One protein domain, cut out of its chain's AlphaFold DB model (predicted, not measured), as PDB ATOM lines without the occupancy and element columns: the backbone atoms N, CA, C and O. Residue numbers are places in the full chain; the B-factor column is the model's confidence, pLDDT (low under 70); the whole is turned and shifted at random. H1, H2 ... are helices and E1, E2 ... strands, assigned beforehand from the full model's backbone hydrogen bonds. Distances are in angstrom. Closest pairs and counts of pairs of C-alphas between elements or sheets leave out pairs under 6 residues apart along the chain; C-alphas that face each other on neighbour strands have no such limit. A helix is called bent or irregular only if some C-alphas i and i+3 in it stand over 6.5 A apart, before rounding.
ATOM      1  N   ILE A   7     197.206 227.612 269.247       89.94
ATOM      2  CA  ILE A   7     195.781 227.945 269.314       89.94
ATOM      3  C   ILE A   7     195.141 227.012 270.337       89.94
ATOM      4  O   ILE A   7     194.941 225.834 270.061       89.94
ATOM      5  N   GLU A   8     194.815 227.529 271.520       94.12
ATOM      6  CA  GLU A   8     194.123 226.748 272.548       94.12
ATOM      7  C   GLU A   8     192.657 226.514 272.147       94.12
ATOM      8  O   GLU A   8     191.937 227.444 271.780       94.12
ATOM      9  N   HIS A   9     192.213 225.262 272.236       93.38
ATOM     10  CA  HIS A   9     190.840 224.839 271.963       93.38
ATOM     11  C   HIS A   9     190.102 224.375 273.222       93.38
ATOM     12  O   HIS A   9     188.872 224.440 273.265       93.38
ATOM     13  N   TYR A  10     190.827 223.882 274.227       95.81
ATOM     14  CA  TYR A  10     190.253 223.363 275.464       95.81
ATOM     15  C   TYR A  10     191.284 223.360 276.597       95.81
ATOM     16  O   TYR A  10     192.483 223.223 276.355       95.81
ATOM     17  N   ARG A  11     190.804 223.465 277.840       95.75
ATOM     18  CA  ARG A  11     191.613 223.364 279.057       95.75
ATOM     19  C   ARG A  11     190.794 222.738 280.182       95.75
ATOM     20  O   ARG A  11     189.655 223.146 280.409       95.75
ATOM     21  N   ALA A  12     191.388 221.789 280.899       94.44
ATOM     22  CA  ALA A  12     190.818 221.181 282.098       94.44
ATOM     23  C   ALA A  12     191.935 220.765 283.063       94.44
ATOM     24  O   ALA A  12     192.732 219.883 282.759       94.44
ATOM     25  N   GLY A  13     191.989 221.399 284.237       93.12
ATOM     26  CA  GLY A  13     193.092 221.179 285.176       93.12
ATOM     27  C   GLY A  13     194.443 221.531 284.545       93.12
ATOM     28  O   GLY A  13     194.583 222.608 283.962       93.12
ATOM     29  N   ALA A  14     195.409 220.615 284.655       92.94
ATOM     30  CA  ALA A  14     196.724 220.725 284.020       92.94
ATOM     31  C   ALA A  14     196.680 220.501 282.497       92.94
ATOM     32  O   ALA A  14     197.557 220.969 281.775       92.94
ATOM     33  N   TRP A  15     195.628 219.849 281.990       97.00
ATOM     34  CA  TRP A  15     195.534 219.496 280.582       97.00
ATOM     35  C   TRP A  15     195.096 220.671 279.714       97.00
ATOM     36  O   TRP A  15     194.108 221.359 279.992       97.00
ATOM     37  N   THR A  16     195.782 220.840 278.590       96.81
ATOM     38  CA  THR A  16     195.403 221.748 277.508       96.81
ATOM     39  C   THR A  16     195.315 220.982 276.201       96.81
ATOM     40  O   THR A  16     196.079 220.050 275.966       96.81
ATOM     41  N   VAL A  17     194.369 221.368 275.350       97.50
ATOM     42  CA  VAL A  17     194.272 220.876 273.977       97.50
ATOM     43  C   VAL A  17     194.366 222.065 273.048       97.50
ATOM     44  O   VAL A  17     193.602 223.025 273.185       97.50
ATOM     45  N   GLY A  18     195.279 222.001 272.092       94.19
ATOM     46  CA  GLY A  18     195.497 223.077 271.144       94.19
ATOM     47  C   GLY A  18     196.037 222.600 269.810       94.19
ATOM     48  O   GLY A  18     196.392 221.439 269.632       94.19
ATOM     49  N   GLU A  19     196.062 223.516 268.855       93.25
ATOM     50  CA  GLU A  19     196.725 223.340 267.572       93.25
ATOM     51  C   GLU A  19     198.074 224.058 267.598       93.25
ATOM     52  O   GLU A  19     198.159 225.222 268.001       93.25
ATOM     53  N   VAL A  20     199.121 223.381 267.133       89.94
ATOM     54  CA  VAL A  20     200.458 223.949 266.967       89.94
ATOM     55  C   VAL A  20     200.927 223.770 265.532       89.94
ATOM     56  O   VAL A  20     200.817 222.691 264.949       89.94
ATOM     57  N   ILE A  21     201.479 224.835 264.950       84.81
ATOM     58  CA  ILE A  21     202.177 224.736 263.666       84.81
ATOM     59  C   ILE A  21     203.659 224.491 263.939       84.81
ATOM     60  O   ILE A  21     204.384 225.385 264.383       84.81
ATOM     61  N   ALA A  22     204.113 223.273 263.661       74.38
ATOM     62  CA  ALA A  22     205.487 222.834 263.858       74.38
ATOM     63  C   ALA A  22     206.000 222.152 262.585       74.38
ATOM     64  O   ALA A  22     205.304 221.340 261.978       74.38
ATOM     65  N   ALA A  23     207.214 222.512 262.155       71.75
ATOM     66  CA  ALA A  23     207.839 221.993 260.931       71.75
ATOM     67  C   ALA A  23     206.955 222.098 259.663       71.75
ATOM     68  O   ALA A  23     207.027 221.254 258.777       71.75
ATOM     69  N   GLY A  24     206.116 223.139 259.570       73.56
ATOM     70  CA  GLY A  24     205.207 223.356 258.434       73.56
ATOM     71  C   GLY A  24     203.924 222.515 258.460       73.56
ATOM     72  O   GLY A  24     203.132 222.604 257.529       73.56
ATOM     73  N   ALA A  25     203.698 221.743 259.524       75.38
ATOM     74  CA  ALA A  25     202.530 220.896 259.718       75.38
ATOM     75  C   ALA A  25     201.690 221.377 260.912       75.38
ATOM     76  O   ALA A  25     202.232 221.851 261.912       75.38
ATOM     77  N   ALA A  26     200.367 221.246 260.797       85.19
ATOM     78  CA  ALA A  26     199.426 221.533 261.874       85.19
ATOM     79  C   ALA A  26     199.177 220.267 262.702       85.19
ATOM     80  O   ALA A  26     198.581 219.304 262.219       85.19
ATOM     81  N   TRP A  27     199.639 220.284 263.945       90.31
ATOM     82  CA  TRP A  27     199.450 219.211 264.912       90.31
ATOM     83  C   TRP A  27     198.368 219.607 265.903       90.31
ATOM     84  O   TRP A  27     198.287 220.769 266.298       90.31
ATOM     85  N   ILE A  28     197.563 218.640 266.330       94.50
ATOM     86  CA  ILE A  28     196.740 218.783 267.529       94.50
ATOM     87  C   ILE A  28     197.517 218.178 268.681       94.50
ATOM     88  O   ILE A  28     197.967 217.038 268.586       94.50
ATOM     89  N   GLU A  29     197.674 218.924 269.760       95.19
ATOM     90  CA  GLU A  29     198.332 218.443 270.964       95.19
ATOM     91  C   GLU A  29     197.355 218.461 272.128       95.19
ATOM     92  O   GLU A  29     196.660 219.454 272.339       95.19
ATOM     93  N   ALA A  30     197.315 217.364 272.878       96.81
ATOM     94  CA  ALA A  30     196.782 217.331 274.228       96.81
ATOM     95  C   ALA A  30     197.966 217.162 275.176       96.81
ATOM     96  O   ALA A  30     198.678 216.160 275.080       96.81
ATOM     97  N   MET A  31     198.198 218.132 276.056       95.69
ATOM     98  CA  MET A  31     199.337 218.095 276.967       95.69
ATOM     99  C   MET A  31     198.940 218.376 278.405       95.69
ATOM    100  O   MET A  31     198.157 219.289 278.667       95.69
ATOM    101  N   ASP A  32     199.558 217.619 279.297       95.12
ATOM    102  CA  ASP A  32     199.865 217.999 280.663       95.12
ATOM    103  C   ASP A  32     201.344 218.419 280.661       95.12
ATOM    104  O   ASP A  32     202.195 217.570 280.376       95.12
ATOM    105  N   PRO A  33     201.667 219.706 280.884       87.50
ATOM    106  CA  PRO A  33     203.011 220.239 280.662       87.50
ATOM    107  C   PRO A  33     204.102 219.522 281.461       87.50
ATOM    108  O   PRO A  33     205.253 219.548 281.029       87.50
ATOM    109  N   ASP A  34     203.742 218.880 282.573       90.38
ATOM    110  CA  ASP A  34     204.699 218.230 283.463       90.38
ATOM    111  C   ASP A  34     204.836 216.722 283.184       90.38
ATOM    112  O   ASP A  34     205.871 216.131 283.474       90.38
ATOM    113  N   HIS A  35     203.827 216.082 282.582       93.81
ATOM    114  CA  HIS A  35     203.769 214.614 282.563       93.81
ATOM    115  C   HIS A  35     203.555 213.990 281.185       93.81
ATOM    116  O   HIS A  35     204.077 212.905 280.919       93.81
ATOM    117  N   TYR A  36     202.796 214.634 280.294       95.38
ATOM    118  CA  TYR A  36     202.349 213.996 279.056       95.38
ATOM    119  C   TYR A  36     202.189 214.978 277.903       95.38
ATOM    120  O   TYR A  36     201.595 216.043 278.038       95.38
ATOM    121  N   ARG A  37     202.576 214.550 276.702       94.88
ATOM    122  CA  ARG A  37     202.191 215.213 275.452       94.88
ATOM    123  C   ARG A  37     201.752 214.188 274.422       94.88
ATOM    124  O   ARG A  37     202.558 213.420 273.904       94.88
ATOM    125  N   LEU A  38     200.473 214.220 274.071       94.88
ATOM    126  CA  LEU A  38     199.919 213.444 272.971       94.88
ATOM    127  C   LEU A  38     199.766 214.327 271.746       94.88
ATOM    128  O   LEU A  38     199.226 215.428 271.826       94.88
ATOM    129  N   ARG A  39     200.236 213.828 270.605       93.19
ATOM    130  CA  ARG A  39     200.299 214.566 269.344       93.19
ATOM    131  C   ARG A  39     199.512 213.823 268.282       93.19
ATOM    132  O   ARG A  39     199.758 212.645 268.049       93.19
ATOM    133  N   PHE A  40     198.604 214.519 267.619       92.44
ATOM    134  CA  PHE A  40     197.777 213.993 266.544       92.44
ATOM    135  C   PHE A  40     198.095 214.771 265.273       92.44
ATOM    136  O   PHE A  40     197.972 215.998 265.243       92.44
ATOM    137  N   PHE A  41     198.494 214.062 264.222       90.62
ATOM    138  CA  PHE A  41     198.793 214.648 262.922       90.62
ATOM    139  C   PHE A  41     197.799 214.175 261.867       90.62
ATOM    140  O   PHE A  41     197.892 213.025 261.438       90.62
ATOM    141  N   PRO A  42     196.851 215.026 261.448       88.75
ATOM    142  CA  PRO A  42     195.924 214.703 260.369       88.75
ATOM    143  C   PRO A  42     196.624 214.691 258.996       88.75
ATOM    144  O   PRO A  42     197.023 215.738 258.484       88.75
ATOM    145  N   HIS A  43     196.719 213.517 258.369       85.81
ATOM    146  CA  HIS A  43     197.161 213.319 256.983       85.81
ATOM    147  C   HIS A  43     195.979 213.466 256.027       85.81
ATOM    148  O   HIS A  43     195.233 212.521 255.764       85.81
ATOM    149  N   ARG A  44     195.810 214.668 255.480       74.25
ATOM    150  CA  ARG A  44     194.678 214.996 254.597       74.25
ATOM    151  C   ARG A  44     194.620 214.114 253.354       74.25
ATOM    152  O   ARG A  44     193.575 213.539 253.075       74.25
ATOM    153  N   ASP A  45     195.751 213.948 252.674       75.69
ATOM    154  CA  ASP A  45     195.837 213.195 251.414       75.69
ATOM    155  C   ASP A  45     195.508 211.701 251.574       75.69
ATOM    156  O   ASP A  45     195.249 211.010 250.589       75.69
ATOM    157  N   ALA A  46     195.525 211.195 252.809       74.94
ATOM    158  CA  ALA A  46     195.299 209.792 253.128       74.94
ATOM    159  C   ALA A  46     193.999 209.540 253.913       74.94
ATOM    160  O   ALA A  46     193.687 208.382 254.189       74.94
ATOM    161  N   GLU A  47     193.249 210.589 254.279       83.62
ATOM    162  CA  GLU A  47     192.098 210.502 255.194       83.62
ATOM    163  C   GLU A  47     192.432 209.764 256.513       83.62
ATOM    164  O   GLU A  47     191.584 209.099 257.105       83.62
ATOM    165  N   THR A  48     193.682 209.851 256.977       87.19
ATOM    166  CA  THR A  48     194.175 209.205 258.205       87.19
ATOM    167  C   THR A  48     194.826 210.219 259.129       87.19
ATOM    168  O   THR A  48     195.121 211.340 258.735       87.19
ATOM    169  N   PHE A  49     195.099 209.846 260.373       87.62
ATOM    170  CA  PHE A  49     195.933 210.632 261.270       87.62
ATOM    171  C   PHE A  49     196.901 209.751 262.050       87.62
ATOM    172  O   PHE A  49     196.603 208.602 262.365       87.62
ATOM    173  N   THR A  50     198.076 210.291 262.363       88.69
ATOM    174  CA  THR A  50     199.064 209.624 263.220       88.69
ATOM    175  C   THR A  50     198.950 210.115 264.647       88.69
ATOM    176  O   THR A  50     198.740 211.306 264.871       88.69
ATOM    177  N   VAL A  51     199.147 209.210 265.603       90.81
ATOM    178  CA  VAL A  51     199.206 209.532 267.030       90.81
ATOM    179  C   VAL A  51     200.602 209.253 267.569       90.81
ATOM    180  O   VAL A  51     201.149 208.170 267.353       90.81
ATOM    181  N   GLY A  52     201.160 210.227 268.279       90.62
ATOM    182  CA  GLY A  52     202.381 210.106 269.060       90.62
ATOM    183  C   GLY A  52     202.143 210.406 270.534       90.62
ATOM    184  O   GLY A  52     201.197 211.112 270.886       90.62
ATOM    185  N   ILE A  53     203.015 209.871 271.381       92.56
ATOM    186  CA  ILE A  53     203.006 210.082 272.825       92.56
ATOM    187  C   ILE A  53     204.421 210.371 273.316       92.56
ATOM    188  O   ILE A  53     205.366 209.635 273.029       92.56
ATOM    189  N   ASP A  54     204.535 211.445 274.079       93.06
ATOM    190  CA  ASP A  54     205.684 211.745 274.909       93.06
ATOM    191  C   ASP A  54     205.222 211.726 276.369       93.06
ATOM    192  O   ASP A  54     204.098 212.138 276.672       93.06
ATOM    193  N   ALA A  55     206.072 211.226 277.257       93.31
ATOM    194  CA  ALA A  55     205.778 211.120 278.679       93.31
ATOM    195  C   ALA A  55     207.023 211.443 279.503       93.31
ATOM    196  O   ALA A  55     208.150 211.288 279.021       93.31
ATOM    197  N   GLU A  56     206.806 211.886 280.733       93.81
ATOM    198  CA  GLU A  56     207.869 212.080 281.709       93.81
ATOM    199  C   GLU A  56     208.634 210.769 281.935       93.81
ATOM    200  O   GLU A  56     208.040 209.704 282.116       93.81
ATOM    201  N   TRP A  57     209.963 210.835 281.843       90.81
ATOM    202  CA  TRP A  57     210.823 209.644 281.824       90.81
ATOM    203  C   TRP A  57     211.620 209.432 283.110       90.81
ATOM    204  O   TRP A  57     212.176 208.349 283.305       90.81
ATOM    205  N   THR A  58     211.706 210.446 283.974       87.31
ATOM    206  CA  THR A  58     212.496 210.387 285.205       87.31
ATOM    207  C   THR A  58     211.979 211.348 286.271       87.31
ATOM    208  O   THR A  58     211.716 212.514 285.994       87.31
ATOM    209  N   ASP A  59     211.940 210.873 287.517       88.31
ATOM    210  CA  ASP A  59     211.618 211.691 288.692       88.31
ATOM    211  C   ASP A  59     212.730 212.712 289.019       88.31
ATOM    212  O   ASP A  59     212.518 213.666 289.767       88.31
ATOM    213  N   GLU A  60     213.948 212.513 288.495       90.50
ATOM    214  CA  GLU A  60     215.102 213.387 288.756       90.50
ATOM    215  C   GLU A  60     215.045 214.703 287.964       90.50
ATOM    216  O   GLU A  60     215.725 215.670 288.319       90.50
ATOM    217  N   GLN A  61     214.252 214.743 286.891       85.62
ATOM    218  CA  GLN A  61     214.089 215.890 285.994       85.62
ATOM    219  C   GLN A  61     212.602 216.059 285.662       85.62
ATOM    220  O   GLN A  61     212.179 215.746 284.545       85.62
ATOM    221  N   PRO A  62     211.798 216.523 286.636       87.31
ATOM    222  CA  PRO A  62     210.360 216.584 286.461       87.31
ATOM    223  C   PRO A  62     209.978 217.531 285.320       87.31
ATOM    224  O   PRO A  62     210.579 218.602 285.172       87.31
ATOM    225  N   GLY A  63     208.999 217.138 284.509       87.25
ATOM    226  CA  GLY A  63     208.594 217.881 283.310       87.25
ATOM    227  C   GLY A  63     209.412 217.596 282.048       87.25
ATOM    228  O   GLY A  63     209.028 218.029 280.957       87.25
ATOM    229  N   GLU A  64     210.528 216.862 282.131       92.31
ATOM    230  CA  GLU A  64     211.232 216.432 280.923       92.31
ATOM    231  C   GLU A  64     210.483 215.279 280.253       92.31
ATOM    232  O   GLU A  64     210.318 214.208 280.828       92.31
ATOM    233  N   LEU A  65     210.049 215.483 279.007       91.62
ATOM    234  CA  LEU A  65     209.302 214.482 278.245       91.62
ATOM    235  C   LEU A  65     210.215 213.729 277.271       91.62
ATOM    236  O   LEU A  65     210.857 214.338 276.410       91.62
ATOM    237  N   ALA A  66     210.202 212.398 277.335       90.88
ATOM    238  CA  ALA A  66     210.799 211.537 276.320       90.88
ATOM    239  C   ALA A  66     209.733 211.033 275.340       90.88
ATOM    240  O   ALA A  66     208.588 210.771 275.709       90.88
ATOM    241  N   ASN A  67     210.115 210.886 274.072       90.12
ATOM    242  CA  ASN A  67     209.223 210.369 273.040       90.12
ATOM    243  C   ASN A  67     209.138 208.838 273.125       90.12
ATOM    244  O   ASN A  67     210.120 208.146 272.857       90.12
ATOM    245  N   TYR A  68     207.950 208.331 273.445       87.81
ATOM    246  CA  TYR A  68     207.623 206.903 273.496       87.81
ATOM    247  C   TYR A  68     206.711 206.472 272.347       87.81
ATOM    248  O   TYR A  68     206.192 205.356 272.354       87.81
ATOM    249  N   THR A  69     206.510 207.339 271.351       85.81
ATOM    250  CA  THR A  69     205.755 207.023 270.139       85.81
ATOM    251  C   THR A  69     206.353 205.771 269.504       85.81
ATOM    252  O   THR A  69     207.510 205.812 269.075       85.81
ATOM    253  N   PRO A  70     205.595 204.668 269.397       72.56
ATOM    254  CA  PRO A  70     206.114 203.452 268.797       72.56
ATOM    255  C   PRO A  70     206.270 203.644 267.280       72.56
ATOM    256  O   PRO A  70     205.339 203.407 266.512       72.56
ATOM    257  N   SER A  71     207.441 204.107 266.829       60.41
ATOM    258  CA  SER A  71     207.824 204.117 265.416       60.41
ATOM    259  C   SER A  71     208.548 202.812 265.090       60.41
ATOM    260  O   SER A  71     209.773 202.721 265.068       60.41
ATOM    261  N   TYR A  72     207.783 201.750 264.851       54.19
ATOM    262  CA  TYR A  72     208.367 200.505 264.361       54.19
ATOM    263  C   TYR A  72     208.845 200.726 262.912       54.19
ATOM    264  O   TYR A  72     208.065 200.715 261.962       54.19
ATOM    265  N   GLU A  73     210.133 201.061 262.796       39.16
ATOM    266  CA  GLU A  73     211.042 201.112 261.634       39.16
ATOM    267  C   GLU A  73     210.653 201.917 260.376       39.16
ATOM    268  O   GLU A  73     211.503 202.115 259.514       39.16
ATOM    269  N   SER A  74     209.426 202.414 260.235       45.53
ATOM    270  CA  SER A  74     208.995 203.322 259.143       45.53
ATOM    271  C   SER A  74     207.494 203.635 259.164       45.53
ATOM    272  O   SER A  74     207.044 204.503 258.417       45.53
ATOM    273  N   GLY A  75     206.704 202.941 259.988       52.47
ATOM    274  CA  GLY A  75     205.254 203.100 260.017       52.47
ATOM    275  C   GLY A  75     204.808 204.194 260.975       52.47
ATOM    276  O   GLY A  75     204.861 204.019 262.192       52.47
ATOM    277  N   SER A  76     204.278 205.287 260.441       58.94
ATOM    278  CA  SER A  76     203.269 206.045 261.165       58.94
ATOM    279  C   SER A  76     202.061 205.129 261.426       58.94
ATOM    280  O   SER A  76     201.636 204.359 260.557       58.94
ATOM    281  N   SER A  77     201.526 205.151 262.653       69.19
ATOM    282  CA  SER A  77     200.242 204.509 262.962       69.19
ATOM    283  C   SER A  77     199.132 205.326 262.308       69.19
ATOM    284  O   SER A  77     198.503 206.152 262.963       69.19
ATOM    285  N   ASP A  78     198.965 205.162 260.999       82.81
ATOM    286  CA  ASP A  78     197.956 205.867 260.213       82.81
ATOM    287  C   ASP A  78     196.580 205.311 260.569       82.81
ATOM    288  O   ASP A  78     196.188 204.240 260.108       82.81
ATOM    289  N   CYS A  79     195.875 206.032 261.431       87.19
ATOM    290  CA  CYS A  79     194.571 205.655 261.946       87.19
ATOM    291  C   CYS A  79     193.470 206.373 261.168       87.19
ATOM    292  O   CYS A  79     193.561 207.570 260.897       87.19
ATOM    293  N   GLN A  80     192.414 205.653 260.826       88.75
ATOM    294  CA  GLN A  80     191.156 206.230 260.357       88.75
ATOM    295  C   GLN A  80     190.327 206.758 261.546       88.75
ATOM    296  O   GLN A  80     190.574 206.374 262.697       88.75
ATOM    297  N   PRO A  81     189.308 207.603 261.300       89.31
ATOM    298  CA  PRO A  81     188.340 207.963 262.330       89.31
ATOM    299  C   PRO A  81     187.771 206.732 263.056       89.31
ATOM    300  O   PRO A  81     187.394 205.738 262.431       89.31
ATOM    301  N   GLY A  82     187.727 206.787 264.387       89.31
ATOM    302  CA  GLY A  82     187.282 205.683 265.246       89.31
ATOM    303  C   GLY A  82     188.286 204.538 265.469       89.31
ATOM    304  O   GLY A  82     187.936 203.540 266.100       89.31
ATOM    305  N   GLU A  83     189.522 204.638 264.973       91.81
ATOM    306  CA  GLU A  83     190.611 203.683 265.268       91.81
ATOM    307  C   GLU A  83     191.491 204.104 266.449       91.81
ATOM    308  O   GLU A  83     192.300 203.320 266.952       91.81
ATOM    309  N   VAL A  84     191.282 205.329 266.924       94.19
ATOM    310  CA  VAL A  84     191.873 205.866 268.144       94.19
ATOM    311  C   VAL A  84     190.755 206.114 269.137       94.19
ATOM    312  O   VAL A  84     189.812 206.847 268.852       94.19
ATOM    313  N   THR A  85     190.837 205.473 270.295       95.94
ATOM    314  CA  THR A  85     189.789 205.536 271.318       95.94
ATOM    315  C   THR A  85     190.399 205.637 272.703       95.94
ATOM    316  O   THR A  85     191.503 205.154 272.931       95.94
ATOM    317  N   ILE A  86     189.672 206.250 273.634       98.00
ATOM    318  CA  ILE A  86     190.025 206.256 275.051       98.00
ATOM    319  C   ILE A  86     188.797 205.886 275.882       98.00
ATOM    320  O   ILE A  86     187.714 206.472 275.733       98.00
ATOM    321  N   SER A  87     188.958 204.874 276.725       98.00
ATOM    322  CA  SER A  87     187.940 204.440 277.681       98.00
ATOM    323  C   SER A  87     187.785 205.439 278.833       98.00
ATOM    324  O   SER A  87     188.598 206.346 279.008       98.00
ATOM    325  N   ASP A  88     186.720 205.290 279.625       97.75
ATOM    326  CA  ASP A  88     186.458 206.166 280.779       97.75
ATOM    327  C   ASP A  88     187.497 206.023 281.904       97.75
ATOM    328  O   ASP A  88     187.648 206.931 282.715       97.75
ATOM    329  N   ASP A  89     188.224 204.906 281.950       97.00
ATOM    330  CA  ASP A  89     189.318 204.652 282.893       97.00
ATOM    331  C   ASP A  89     190.699 205.050 282.346       97.00
ATOM    332  O   ASP A  89     191.705 204.799 283.004       97.00
ATOM    333  N   GLY A  90     190.773 205.686 281.171       97.06
ATOM    334  CA  GLY A  90     192.014 206.262 280.644       97.06
ATOM    335  C   GLY A  90     192.867 205.334 279.777       97.06
ATOM    336  O   GLY A  90     193.981 205.713 279.416       97.06
ATOM    337  N   LEU A  91     192.380 204.151 279.389       97.88
ATOM    338  CA  LEU A  91     193.090 203.299 278.433       97.88
ATOM    339  C   LEU A  91     192.963 203.875 277.016       97.88
ATOM    340  O   LEU A  91     191.954 203.689 276.329       97.88
ATOM    341  N   LEU A  92     194.011 204.559 276.558       96.56
ATOM    342  CA  LEU A  92     194.154 204.975 275.169       96.56
ATOM    343  C   LEU A  92     194.526 203.764 274.317       96.56
ATOM    344  O   LEU A  92     195.510 203.082 274.595       96.56
ATOM    345  N   SER A  93     193.769 203.533 273.251       95.06
ATOM    346  CA  SER A  93     194.018 202.494 272.255       95.06
ATOM    347  C   SER A  93     194.180 203.112 270.873       95.06
ATOM    348  O   SER A  93     193.263 203.766 270.376       95.06
ATOM    349  N   VAL A  94     195.334 202.871 270.251       92.44
ATOM    350  CA  VAL A  94     195.684 203.310 268.896       92.44
ATOM    351  C   VAL A  94     195.836 202.070 268.031       92.44
ATOM    352  O   VAL A  94     196.883 201.425 268.029       92.44
ATOM    353  N   MET A  95     194.759 201.694 267.346       89.06
ATOM    354  CA  MET A  95     194.660 200.427 266.621       89.06
ATOM    355  C   MET A  95     194.329 200.682 265.152       89.06
ATOM    356  O   MET A  95     193.155 200.607 264.785       89.06
ATOM    357  N   PRO A  96     195.336 200.955 264.301       84.94
ATOM    358  CA  PRO A  96     195.111 201.132 262.872       84.94
ATOM    359  C   PRO A  96     194.546 199.836 262.278       84.94
ATOM    360  O   PRO A  96     195.192 198.783 262.331       84.94
ATOM    361  N   ARG A  97     193.332 199.893 261.726       75.25
ATOM    362  CA  ARG A  97     192.694 198.771 261.025       75.25
ATOM    363  C   ARG A  97     192.689 199.065 259.530       75.25
ATOM    364  O   ARG A  97     192.946 200.165 259.057       75.25
ATOM    365  N   GLN A  98     192.465 198.017 258.748       67.75
ATOM    366  CA  GLN A  98     192.442 198.121 257.297       67.75
ATOM    367  C   GLN A  98     191.013 198.132 256.756       67.75
ATOM    368  O   GLN A  98     190.141 197.416 257.252       67.75
ATOM    369  N   ARG A  99     190.812 198.843 255.638       60.91
ATOM    370  CA  ARG A  99     189.840 198.413 254.620       60.91
ATOM    371  C   ARG A  99     190.351 197.110 254.000       60.91
ATOM    372  O   ARG A  99     191.556 196.965 253.819       60.91
ATOM    373  N   SER A 100     189.446 196.186 253.682       58.69
ATOM    374  CA  SER A 100     189.733 194.860 253.115       58.69
ATOM    375  C   SER A 100     190.860 194.911 252.074       58.69
ATOM    376  O   SER A 100     190.679 195.483 251.000       58.69
ATOM    377  N   ALA A 101     192.032 194.356 252.390       62.06
ATOM    378  CA  ALA A 101     193.188 194.441 251.507       62.06
ATOM    379  C   ALA A 101     193.235 193.320 250.468       62.06
ATOM    380  O   ALA A 101     192.758 192.210 250.688       62.06
ATOM    381  N   SER A 102     193.875 193.620 249.337       66.75
ATOM    382  CA  SER A 102     194.212 192.652 248.288       66.75
ATOM    383  C   SER A 102     195.411 191.757 248.641       66.75
ATOM    384  O   SER A 102     195.695 190.810 247.913       66.75
ATOM    385  N   HIS A 103     196.122 192.053 249.735       67.00
ATOM    386  CA  HIS A 103     197.263 191.300 250.260       67.00
ATOM    387  C   HIS A 103     197.346 191.436 251.790       67.00
ATOM    388  O   HIS A 103     196.725 192.320 252.377       67.00
ATOM    389  N   VAL A 104     198.119 190.561 252.440       68.56
ATOM    390  CA  VAL A 104     198.311 190.587 253.898       68.56
ATOM    391  C   VAL A 104     199.225 191.751 254.278       68.56
ATOM    392  O   VAL A 104     200.383 191.790 253.868       68.56
ATOM    393  N   VAL A 105     198.713 192.670 255.096       69.69
ATOM    394  CA  VAL A 105     199.483 193.750 255.725       69.69
ATOM    395  C   VAL A 105     199.354 193.603 257.236       69.69
ATOM    396  O   VAL A 105     198.246 193.611 257.768       69.69
ATOM    397  N   ILE A 106     200.484 193.475 257.934       70.19
ATOM    398  CA  ILE A 106     200.512 193.495 259.400       70.19
ATOM    399  C   ILE A 106     200.666 194.950 259.837       70.19
ATOM    400  O   ILE A 106     201.636 195.612 259.472       70.19
ATOM    401  N   ARG A 107     199.703 195.447 260.613       72.88
ATOM    402  CA  ARG A 107     199.797 196.734 261.308       72.88
ATOM    403  C   ARG A 107     199.870 196.469 262.806       72.88
ATOM    404  O   ARG A 107     199.132 195.636 263.327       72.88
ATOM    405  N   THR A 108     200.767 197.171 263.483       77.69
ATOM    406  CA  THR A 108     200.907 197.135 264.939       77.69
ATOM    407  C   THR A 108     200.269 198.379 265.524       77.69
ATOM    408  O   THR A 108     200.648 199.491 265.162       77.69
ATOM    409  N   GLY A 109     199.310 198.185 266.420       85.00
ATOM    410  CA  GLY A 109     198.815 199.252 267.277       85.00
ATOM    411  C   GLY A 109     199.529 199.273 268.624       85.00
ATOM    412  O   GLY A 109     200.374 198.423 268.912       85.00
ATOM    413  N   TRP A 110     199.154 200.228 269.465       90.19
ATOM    414  CA  TRP A 110     199.631 200.328 270.840       90.19
ATOM    415  C   TRP A 110     198.546 200.852 271.779       90.19
ATOM    416  O   TRP A 110     197.560 201.460 271.357       90.19
ATOM    417  N   THR A 111     198.735 200.600 273.069       93.31
ATOM    418  CA  THR A 111     197.873 201.116 274.130       93.31
ATOM    419  C   THR A 111     198.711 201.794 275.201       93.31
ATOM    420  O   THR A 111     199.800 201.311 275.510       93.31
ATOM    421  N   ALA A 112     198.193 202.861 275.797       93.75
ATOM    422  CA  ALA A 112     198.802 203.515 276.948       93.75
ATOM    423  C   ALA A 112     197.741 203.770 278.018       93.75
ATOM    424  O   ALA A 112     196.634 204.208 277.708       93.75
ATOM    425  N   GLN A 113     198.088 203.499 279.274       96.50
ATOM    426  CA  GLN A 113     197.252 203.872 280.405       96.50
ATOM    427  C   GLN A 113     197.558 205.323 280.770       96.50
ATOM    428  O   GLN A 113     198.668 205.633 281.195       96.50
ATOM    429  N   LEU A 114     196.576 206.199 280.587       95.62
ATOM    430  CA  LEU A 114     196.633 207.602 280.986       95.62
ATOM    431  C   LEU A 114     195.853 207.807 282.289       95.62
ATOM    432  O   LEU A 114     194.996 206.977 282.626       95.62
ATOM    433  N   PRO A 115     196.124 208.890 283.034       95.25
ATOM    434  CA  PRO A 115     195.337 209.205 284.212       95.25
ATOM    435  C   PRO A 115     193.903 209.636 283.819       95.25
ATOM    436  O   PRO A 115     193.703 210.164 282.719       95.25
ATOM    437  N   PRO A 116     192.883 209.423 284.673       95.31
ATOM    438  CA  PRO A 116     191.478 209.681 284.329       95.31
ATOM    439  C   PRO A 116     191.178 211.118 283.874       95.31
ATOM    440  O   PRO A 116     190.326 211.340 283.015       95.31
ATOM    441  N   GLU A 117     191.894 212.109 284.402       95.94
ATOM    442  CA  GLU A 117     191.790 213.516 284.009       95.94
ATOM    443  C   GLU A 117     192.165 213.774 282.543       95.94
ATOM    444  O   GLU A 117     191.712 214.763 281.964       95.94
ATOM    445  N   ALA A 118     192.920 212.870 281.911       96.75
ATOM    446  CA  ALA A 118     193.272 212.954 280.500       96.75
ATOM    447  C   ALA A 118     192.097 212.594 279.574       96.75
ATOM    448  O   ALA A 118     192.094 212.989 278.410       96.75
ATOM    449  N   VAL A 119     191.083 211.864 280.057       97.88
ATOM    450  CA  VAL A 119     190.042 211.252 279.208       97.88
ATOM    451  C   VAL A 119     189.317 212.274 278.331       97.88
ATOM    452  O   VAL A 119     189.266 212.116 277.110       97.88
ATOM    453  N   GLU A 120     188.767 213.336 278.920       98.19
ATOM    454  CA  GLU A 120     188.051 214.367 278.158       98.19
ATOM    455  C   GLU A 120     188.986 215.183 277.240       98.19
ATOM    456  O   GLU A 120     188.660 215.320 276.057       98.19
ATOM    457  N   PRO A 121     190.163 215.671 277.695       98.06
ATOM    458  CA  PRO A 121     191.166 216.266 276.809       98.06
ATOM    459  C   PRO A 121     191.505 215.399 275.587       98.06
ATOM    460  O   PRO A 121     191.488 215.892 274.457       98.06
ATOM    461  N   ILE A 122     191.747 214.099 275.778       97.94
ATOM    462  CA  ILE A 122     192.077 213.185 274.679       97.94
ATOM    463  C   ILE A 122     190.887 212.997 273.734       97.94
ATOM    464  O   ILE A 122     191.065 213.065 272.518       97.94
ATOM    465  N   ARG A 123     189.658 212.848 274.249       98.00
ATOM    466  CA  ARG A 123     188.444 212.799 273.410       98.00
ATOM    467  C   ARG A 123     188.307 214.041 272.535       98.00
ATOM    468  O   ARG A 123     187.986 213.929 271.352       98.00
ATOM    469  N   ARG A 124     188.581 215.226 273.090       97.75
ATOM    470  CA  ARG A 124     188.553 216.495 272.344       97.75
ATOM    471  C   ARG A 124     189.632 216.550 271.273       97.75
ATOM    472  O   ARG A 124     189.334 216.967 270.158       97.75
ATOM    473  N   ALA A 125     190.850 216.117 271.589       96.81
ATOM    474  CA  ALA A 125     191.948 216.086 270.630       96.81
ATOM    475  C   ALA A 125     191.659 215.142 269.452       96.81
ATOM    476  O   ALA A 125     191.833 215.546 268.303       96.81
ATOM    477  N   ILE A 126     191.125 213.943 269.724       95.88
ATOM    478  CA  ILE A 126     190.684 212.994 268.689       95.88
ATOM    479  C   ILE A 126     189.610 213.637 267.804       95.88
ATOM    480  O   ILE A 126     189.773 213.697 266.589       95.88
ATOM    481  N   ALA A 127     188.554 214.199 268.400       95.06
ATOM    482  CA  ALA A 127     187.473 214.828 267.641       95.06
ATOM    483  C   ALA A 127     187.953 216.019 266.789       95.06
ATOM    484  O   ALA A 127     187.471 216.222 265.674       95.06
ATOM    485  N   LEU A 128     188.907 216.813 267.288       94.25
ATOM    486  CA  LEU A 128     189.527 217.906 266.532       94.25
ATOM    487  C   LEU A 128     190.364 217.386 265.359       94.25
ATOM    488  O   LEU A 128     190.274 217.944 264.263       94.25
ATOM    489  N   ALA A 129     191.150 216.329 265.575       92.06
ATOM    490  CA  ALA A 129     191.940 215.691 264.529       92.06
ATOM    491  C   ALA A 129     191.036 215.117 263.426       92.06
ATOM    492  O   ALA A 129     191.232 215.429 262.252       92.06
ATOM    493  N   GLU A 130     189.984 214.382 263.797       92.25
ATOM    494  CA  GLU A 130     188.995 213.831 262.864       92.25
ATOM    495  C   GLU A 130     188.249 214.934 262.098       92.25
ATOM    496  O   GLU A 130     188.139 214.881 260.873       92.25
ATOM    497  N   ALA A 131     187.803 215.997 262.775       89.81
ATOM    498  CA  ALA A 131     187.130 217.118 262.118       89.81
ATOM    499  C   ALA A 131     188.026 217.829 261.087       89.81
ATOM    500  O   ALA A 131     187.527 218.366 260.092       89.81
ATOM    501  N   LYS A 132     189.346 217.842 261.307       87.50
ATOM    502  CA  LYS A 132     190.322 218.409 260.368       87.50
ATOM    503  C   LYS A 132     190.597 217.520 259.160       87.50
ATOM    504  O   LYS A 132     191.035 218.061 258.147       87.50
ATOM    505  N   LEU A 133     190.283 216.225 259.221       83.88
ATOM    506  CA  LEU A 133     190.233 215.386 258.021       83.88
ATOM    507  C   LEU A 133     189.067 215.801 257.113       83.88
ATOM    508  O   LEU A 133     189.214 215.832 255.898       83.88
ATOM    509  N   SER A 134     187.918 216.179 257.687       66.56
ATOM    510  CA  SER A 134     186.694 216.454 256.916       66.56
ATOM    511  C   SER A 134     186.570 217.878 256.355       66.56
ATOM    512  O   SER A 134     185.922 218.070 255.330       66.56
ATOM    513  N   ARG A 135     187.130 218.901 257.017       58.41
ATOM    514  CA  ARG A 135     186.839 220.319 256.695       58.41
ATOM    515  C   ARG A 135     187.511 220.887 255.439       58.41
ATOM    516  O   ARG A 135     187.086 221.948 254.999       58.41
ATOM    517  N   GLU A 136     188.495 220.217 254.845       49.47
ATOM    518  CA  GLU A 136     189.082 220.641 253.556       49.47
ATOM    519  C   GLU A 136     188.721 219.731 252.377       49.47
ATOM    520  O   GLU A 136     188.983 220.089 251.239       49.47
TER     521      GLU A 136
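Overview. This is residues 7 to 136 of the 139 residues of an uncharacterized protein of Acinetobacter baumannii (UniProt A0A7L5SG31). A twisted sheet of six strands, E1 to E6, curls round one long helix, H1, and a small second sheet, E7 to E9, packs on the same helix through E7. Loops extend at the two ends of the long axis: residues 57 to 64 between E5 and E6 at one, residues 95 to 109 between E8 and E9 at the other. The printed part has 130 residues, with nine named strands and then one named helix along the chain; its class is mixed, helices and strands. Both sheets are antiparallel, in the orders E1 E2 E3 E4 E5 E6 and E7 E8 E9. The whole is compact, with a radius of gyration of the C-alphas of 14.7 A, and spans 49 by 32 by 31 A, only just elongated.

Along the chain. The large sheet has E1, residues 7 to 12, from C-alpha 7 at (195.781, 227.945, 269.314); E2, 15 to 22, which bends by 60 degrees at residue 19; E3, 25 to 32, 21.3 A long; E4, 36 to 43, 22.7 A; E5, 48 to 56, 27.4 A; and E6, 65 to 67. The small sheet has E7, residues 84 to 86, E8, 91 to 94, and E9, 110 to 113. H1, residues 116 to 134, is 28.6 A long and ends with C-alpha 134 at (186.694, 216.454, 256.916). H1 is irregular, but only just: C-alphas 117 and 120 are 7.0 A apart.

Arrangement. The large sheet is a meander, each strand the antiparallel neighbour of the one before, with edge strands E1 and E6. In the hairpin of E3 and E4, N 30 and O 38 are 2.9 A apart, within hydrogen-bond range; in that of E4 and E5, N 39 and O 52 are 2.9 A apart. H1 is on this sheet, forming two layers, a helix on one face of a sheet; the closest C-alphas of E4 and H1 are those of Pro 42 and Ala 129, 5.8 A apart. E7, E8 and E9 form a second meander: in the hairpin of E7 and E8, N 93 and O 85 are 2.8 A apart, and in that of E8 and E9, N 92 and O 112 are 2.9 A apart, both within hydrogen-bond range. H1 is on this sheet too: the closest C-alphas of E7 and H1 are those of Ile 86 and Val 119, 6.5 A apart. E8 and H1 are near each other, while E9 and E4 are apart. In H1, 13 of 15 O i to N i+4 pairs are within hydrogen-bond range.

Size, cuts and confidence. The two C-alphas farthest apart, those of Glu 60 and Ser 102, are 50.0 A apart. The printed part has no cut. The links E6 to E7 and E8 to E9 are long; in the first, residues 78 to 79 pair antiparallel with residues 49 to 50 of E5. Mean pLDDT of the printed part is 86.2, with residues 71 to 77, 98 to 105 and 134 to 136 under 70.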